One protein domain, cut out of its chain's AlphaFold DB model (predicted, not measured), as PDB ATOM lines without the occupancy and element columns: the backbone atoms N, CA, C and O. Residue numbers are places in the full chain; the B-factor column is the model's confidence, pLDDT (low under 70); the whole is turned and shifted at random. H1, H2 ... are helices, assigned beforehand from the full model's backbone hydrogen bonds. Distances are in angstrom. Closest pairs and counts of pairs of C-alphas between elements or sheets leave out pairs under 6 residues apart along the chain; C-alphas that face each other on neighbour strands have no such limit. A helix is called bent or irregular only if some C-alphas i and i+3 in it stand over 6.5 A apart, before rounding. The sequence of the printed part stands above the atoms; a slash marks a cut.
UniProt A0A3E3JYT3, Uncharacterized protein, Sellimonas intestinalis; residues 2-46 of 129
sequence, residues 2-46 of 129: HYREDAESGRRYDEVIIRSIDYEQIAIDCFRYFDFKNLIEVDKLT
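Overview. This is residues 2 to 46 of the 129 residues of an uncharacterized protein of Sellimonas intestinalis (UniProt A0A3E3JYT3). A long arm with a small head: residues 2 to 22, which include H1, stand free as a stretched arm, and beyond them H2 and the short H3 make the head. H1 and H2 follow one another along the longest axis, and after H2 the printed part folds back so that H3 packs on the side of H2. The printed part has 45 residues with three named helices, H1, H2 and H3 in that order, and no named strand, and its class is all helix. It is extended, with a radius of gyration of the C-alphas of 16.5 A, and it spans 55 by 16 by 13 A, with the arm making much of the length.

Along the chain. The printed part begins at His 2, whose C-alpha is at (22.835, -76.653, 51.711), and residues 2 to 7 come before the first helix. H1 is residues 8 to 17, from C-alpha 8 at (19.599, -65.716, 40.241), and measures 14.6 A from first to last C-alpha. After residues 18 to 22 comes H2, residues 23 to 33, the longest helix with 11 residues and 15.1 A from first to last C-alpha. After residues 34 to 38 comes H3, residues 39 to 43, which is 6.1 A long and ends with C-alpha 43 at (19.027, -37.739, 34.756). Residues 44 to 46 follow it.

Arrangement. H1 touches no helix. It is apart from H2, though the two follow each other in the chain, and it is apart from H3. H2 and H3 touch, with 4 pairs of C-alphas within 8 A. Their closest C-alphas are those of Ala 27 and Val 42, 6.1 A apart, and the centres of the two helices are 10.0 A apart. In H1, H2 and H3 every O i to N i+4 pair is within hydrogen-bond range, and no helix is bent.

Size, cuts and confidence. The two C-alphas farthest apart are those of His 2 and Asp 35, at 55.1 A, while the first and last printed C-alphas, of His 2 and Thr 46, are 40.8 A apart. The printed part has no cut. The link from H1 to H2 and the link from H2 to H3 are both tight, with 5 residues each. The mean pLDDT of the printed part is 72.1, and residues 2 to 21 are under 70. The mean is 46 for H1, 94 for H2 and 95 for H3.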
ATOM      1  N   HIS A   2      22.401 -76.578  53.108       34.94
ATOM      2  CA  HIS A   2      22.835 -76.653  51.711       34.94
ATOM      3  C   HIS A   2      22.784 -75.247  51.121       34.94
ATOM      4  O   HIS A   2      21.707 -74.656  51.041       34.94
ATOM      5  N   TYR A   3      23.951 -74.727  50.744       31.02
ATOM      6  CA  TYR A   3      24.080 -73.506  49.963       31.02
ATOM      7  C   TYR A   3      23.384 -73.715  48.612       31.02
ATOM      8  O   TYR A   3      23.777 -74.572  47.822       31.02
ATOM      9  N   ARG A   4      22.285 -72.985  48.396       34.56
ATOM     10  CA  ARG A   4      21.672 -72.793  47.080       34.56
ATOM     11  C   ARG A   4      22.421 -71.646  46.413       34.56
ATOM     12  O   ARG A   4      22.124 -70.493  46.702       34.56
ATOM     13  N   GLU A   5      23.378 -71.973  45.560       45.38
ATOM     14  CA  GLU A   5      24.067 -71.010  44.703       45.38
ATOM     15  C   GLU A   5      23.469 -71.038  43.280       45.38
ATOM     16  O   GLU A   5      23.290 -72.087  42.662       45.38
ATOM     17  N   ASP A   6      23.122 -69.833  42.817       48.16
ATOM     18  CA  ASP A   6      23.375 -69.325  41.462       48.16
ATOM     19  C   ASP A   6      22.441 -69.664  40.292       48.16
ATOM     20  O   ASP A   6      22.865 -69.743  39.142       48.16
ATOM     21  N   ALA A   7      21.126 -69.678  40.528       45.84
ATOM     22  CA  ALA A   7      20.139 -69.478  39.451       45.84
ATOM     23  C   ALA A   7      19.715 -68.000  39.264       45.84
ATOM     24  O   ALA A   7      19.156 -67.641  38.224       45.84
ATOM     25  N   GLU A   8      19.960 -67.143  40.263       48.00
ATOM     26  CA  GLU A   8      19.599 -65.716  40.241       48.00
ATOM     27  C   GLU A   8      20.677 -64.840  39.594       48.00
ATOM     28  O   GLU A   8      20.349 -63.844  38.954       48.00
ATOM     29  N   SER A   9      21.952 -65.234  39.688       45.75
ATOM     30  CA  SER A   9      23.065 -64.463  39.124       45.75
ATOM     31  C   SER A   9      23.053 -64.494  37.586       45.75
ATOM     32  O   SER A   9      23.073 -63.444  36.952       45.75
ATOM     33  N   GLY A  10      22.863 -65.668  36.966       43.97
ATOM     34  CA  GLY A  10      22.784 -65.797  35.499       43.97
ATOM     35  C   GLY A  10      21.583 -65.074  34.868       43.97
ATOM     36  O   GLY A  10      21.733 -64.384  33.865       43.97
ATOM     37  N   ARG A  11      20.402 -65.132  35.509       47.47
ATOM     38  CA  ARG A  11      19.211 -64.376  35.073       47.47
ATOM     39  C   ARG A  11      19.396 -62.866  35.211       47.47
ATOM     40  O   ARG A  11      18.942 -62.126  34.350       47.47
ATOM     41  N   ARG A  12      20.098 -62.408  36.250       45.22
ATOM     42  CA  ARG A  12      20.394 -60.989  36.469       45.22
ATOM     43  C   ARG A  12      21.372 -60.437  35.430       45.22
ATOM     44  O   ARG A  12      21.187 -59.304  35.015       45.22
ATOM     45  N   TYR A  13      22.354 -61.211  34.966       46.38
ATOM     46  CA  TYR A  13      23.279 -60.772  33.910       46.38
ATOM     47  C   TYR A  13      22.617 -60.704  32.523       46.38
ATOM     48  O   TYR A  13      22.745 -59.683  31.843       46.38
ATOM     49  N   ASP A  14      21.835 -61.713  32.131       42.53
ATOM     50  CA  ASP A  14      21.142 -61.706  30.833       42.53
ATOM     51  C   ASP A  14      20.015 -60.652  30.771       42.53
ATOM     52  O   ASP A  14      19.794 -60.018  29.736       42.53
ATOM     53  N   GLU A  15      19.334 -60.383  31.892       44.62
ATOM     54  CA  GLU A  15      18.318 -59.326  31.993       44.62
ATOM     55  C   GLU A  15      18.932 -57.912  32.044       44.62
ATOM     56  O   GLU A  15      18.267 -56.953  31.653       44.62
ATOM     57  N   VAL A  16      20.199 -57.779  32.459       48.84
ATOM     58  CA  VAL A  16      20.970 -56.522  32.469       48.84
ATOM     59  C   VAL A  16      21.547 -56.201  31.086       48.84
ATOM     60  O   VAL A  16      21.482 -55.046  30.677       48.84
ATOM     61  N   ILE A  17      22.010 -57.191  30.316       45.25
ATOM     62  CA  ILE A  17      22.577 -56.981  28.966       45.25
ATOM     63  C   ILE A  17      21.488 -56.681  27.916       45.25
ATOM     64  O   ILE A  17      21.710 -55.903  26.993       45.25
ATOM     65  N   ILE A  18      20.271 -57.217  28.071       45.78
ATOM     66  CA  ILE A  18      19.127 -56.909  27.184       45.78
ATOM     67  C   ILE A  18      18.460 -55.560  27.549       45.78
ATOM     68  O   ILE A  18      17.717 -54.991  26.744       45.78
ATOM     69  N   ARG A  19      18.720 -55.021  28.755       47.62
ATOM     70  CA  ARG A  19      18.122 -53.780  29.295       47.62
ATOM     71  C   ARG A  19      19.090 -52.624  29.530       47.62
ATOM     72  O   ARG A  19      18.608 -51.559  29.920       47.62
ATOM     73  N   SER A  20      20.393 -52.761  29.301       49.72
ATOM     74  CA  SER A  20      21.291 -51.607  29.326       49.72
ATOM     75  C   SER A  20      21.065 -50.791  28.055       49.72
ATOM     76  O   SER A  20      21.828 -50.871  27.095       49.72
ATOM     77  N   ILE A  21      19.972 -50.022  28.020       60.28
ATOM     78  CA  ILE A  21      19.985 -48.814  27.206       60.28
ATOM     79  C   ILE A  21      21.182 -48.039  27.739       60.28
ATOM     80  O   ILE A  21      21.204 -47.677  28.916       60.28
ATOM     81  N   ASP A  22      22.198 -47.900  26.900       79.94
ATOM     82  CA  ASP A  22      23.399 -47.188  27.276       79.94
ATOM     83  C   ASP A  22      22.995 -45.759  27.651       79.94
ATOM     84  O   ASP A  22      22.358 -45.056  26.860       79.94
ATOM     85  N   TYR A  23      23.289 -45.360  28.890       86.69
ATOM     86  CA  TYR A  23      23.010 -44.005  29.357       86.69
ATOM     87  C   TYR A  23      23.680 -42.987  28.431       86.69
ATOM     88  O   TYR A  23      23.091 -41.947  28.139       86.69
ATOM     89  N   GLU A  24      24.864 -43.315  27.903       90.25
ATOM     90  CA  GLU A  24      25.560 -42.491  26.919       90.25
ATOM     91  C   GLU A  24      24.704 -42.292  25.661       90.25
ATOM     92  O   GLU A  24      24.535 -41.165  25.200       90.25
ATOM     93  N   GLN A  25      24.070 -43.356  25.161       90.31
ATOM     94  CA  GLN A  25      23.176 -43.275  24.008       90.31
ATOM     95  C   GLN A  25      21.929 -42.430  24.305       90.31
ATOM     96  O   GLN A  25      21.569 -41.589  23.483       90.31
ATOM     97  N   ILE A  26      21.299 -42.595  25.479       92.94
ATOM     98  CA  ILE A  26      20.160 -41.748  25.884       92.94
ATOM     99  C   ILE A  26      20.586 -40.283  25.933       92.94
ATOM    100  O   ILE A  26      19.896 -39.429  25.381       92.94
ATOM    101  N   ALA A  27      21.719 -39.986  26.569       94.88
ATOM    102  CA  ALA A  27      22.222 -38.628  26.698       94.88
ATOM    103  C   ALA A  27      22.506 -38.003  25.323       94.88
ATOM    104  O   ALA A  27      22.076 -36.878  25.058       94.88
ATOM    105  N   ILE A  28      23.156 -38.745  24.419       95.12
ATOM    106  CA  ILE A  28      23.404 -38.309  23.038       95.12
ATOM    107  C   ILE A  28      22.085 -38.015  22.319       95.12
ATOM    108  O   ILE A  28      21.962 -36.959  21.697       95.12
ATOM    109  N   ASP A  29      21.099 -38.906  22.406       95.38
ATOM    110  CA  ASP A  29      19.807 -38.721  21.743       95.38
ATOM    111  C   ASP A  29      19.050 -37.514  22.315       95.38
ATOM    112  O   ASP A  29      18.537 -36.687  21.555       95.38
ATOM    113  N   CYS A  30      19.062 -37.340  23.638       96.81
ATOM    114  CA  CYS A  30      18.495 -36.183  24.325       96.81
ATOM    115  C   CYS A  30      19.087 -34.860  23.830       96.81
ATOM    116  O   CYS A  30      18.337 -33.950  23.465       96.81
ATOM    117  N   PHE A  31      20.415 -34.754  23.759       97.12
ATOM    118  CA  PHE A  31      21.078 -33.540  23.278       97.12
ATOM    119  C   PHE A  31      20.865 -33.312  21.785       97.12
ATOM    120  O   PHE A  31      20.630 -32.189  21.344       97.12
ATOM    121  N   ARG A  32      20.939 -34.377  20.989       96.50
ATOM    122  CA  ARG A  32      20.912 -34.279  19.530       96.50
ATOM    123  C   ARG A  32      19.513 -34.047  18.974       96.50
ATOM    124  O   ARG A  32      19.367 -33.350  17.969       96.50
ATOM    125  N   TYR A  33      18.502 -34.669  19.570       95.88
ATOM    126  CA  TYR A  33      17.173 -34.781  18.975       95.88
ATOM    127  C   TYR A  33      16.066 -34.150  19.816       95.88
ATOM    128  O   TYR A  33      15.077 -33.689  19.237       95.88
ATOM    129  N   PHE A  34      16.218 -34.105  21.144       95.25
ATOM    130  CA  PHE A  34      15.167 -33.643  22.066       95.25
ATOM    131  C   PHE A  34      15.436 -32.259  22.669       95.25
ATOM    132  O   PHE A  34      14.647 -31.788  23.478       95.25
ATOM    133  N   ASP A  35      16.502 -31.590  22.219       95.56
ATOM    134  CA  ASP A  35      16.891 -30.228  22.606       95.56
ATOM    135  C   ASP A  35      17.311 -30.059  24.076       95.56
ATOM    136  O   ASP A  35      17.303 -28.946  24.604       95.56
ATOM    137  N   PHE A  36      17.727 -31.145  24.733       97.31
ATOM    138  CA  PHE A  36      18.224 -31.079  26.108       97.31
ATOM    139  C   PHE A  36      19.539 -30.297  26.136       97.31
ATOM    140  O   PHE A  36      20.307 -30.307  25.168       97.31
ATOM    141  N   LYS A  37      19.811 -29.600  27.238       97.12
ATOM    142  CA  LYS A  37      20.971 -28.694  27.343       97.12
ATOM    143  C   LYS A  37      22.049 -29.181  28.298       97.12
ATOM    144  O   LYS A  37      23.165 -28.670  28.263       97.12
ATOM    145  N   ASN A  38      21.728 -30.124  29.174       96.31
ATOM    146  CA  ASN A  38      22.635 -30.613  30.209       96.31
ATOM    147  C   ASN A  38      22.219 -32.006  30.714       96.31
ATOM    148  O   ASN A  38      21.091 -32.445  30.506       96.31
ATOM    149  N   LEU A  39      23.137 -32.687  31.406       95.00
ATOM    150  CA  LEU A  39      22.900 -34.034  31.940       95.00
ATOM    151  C   LEU A  39      21.858 -34.062  33.068       95.00
ATOM    152  O   LEU A  39      21.189 -35.070  33.232       95.00
ATOM    153  N   ILE A  40      21.632 -32.951  33.779       96.75
ATOM    154  CA  ILE A  40      20.616 -32.890  34.844       96.75
ATOM    155  C   ILE A  40      19.206 -33.093  34.266       96.75
ATOM    156  O   ILE A  40      18.343 -33.675  34.920       96.75
ATOM    157  N   GLU A  41      18.947 -32.613  33.048       96.06
ATOM    158  CA  GLU A  41      17.695 -32.884  32.331       96.06
ATOM    159  C   GLU A  41      17.581 -34.360  31.928       96.06
ATOM    160  O   GLU A  41      16.501 -34.939  32.048       96.06
ATOM    161  N   VAL A  42      18.689 -34.980  31.509       93.81
ATOM    162  CA  VAL A  42      18.754 -36.406  31.145       93.81
ATOM    163  C   VAL A  42      18.521 -37.296  32.369       93.81
ATOM    164  O   VAL A  42      17.736 -38.236  32.302       93.81
ATOM    165  N   ASP A  43      19.125 -36.967  33.509       92.31
ATOM    166  CA  ASP A  43      19.027 -37.739  34.756       92.31
ATOM    167  C   ASP A  43      17.614 -37.760  35.345       92.31
ATOM    168  O   ASP A  43      17.242 -38.683  36.071       92.31
ATOM    169  N   LYS A  44      16.807 -36.741  35.038       94.56
ATOM    170  CA  LYS A  44      15.400 -36.666  35.454       94.56
ATOM    171  C   LYS A  44      14.479 -37.513  34.581       94.56
ATOM    172  O   LYS A  44      13.313 -37.676  34.931       94.56
ATOM    173  N   LEU A  45      14.976 -38.018  33.455       91.94
ATOM    174  CA  LEU A  45      14.182 -38.716  32.464       91.94
ATOM    175  C   LEU A  45      13.938 -40.166  32.880       91.94
ATOM    176  O   LEU A  45      14.860 -40.947  33.114       91.94
ATOM    177  N   THR A  46      12.675 -40.570  32.896       90.56
ATOM    178  CA  THR A  46      12.320 -41.978  33.054       90.56
ATOM    179  C   THR A  46      12.374 -42.708  31.709       90.56
ATOM    180  O   THR A  46      12.157 -42.135  30.640       90.56
TER     181      THR A  46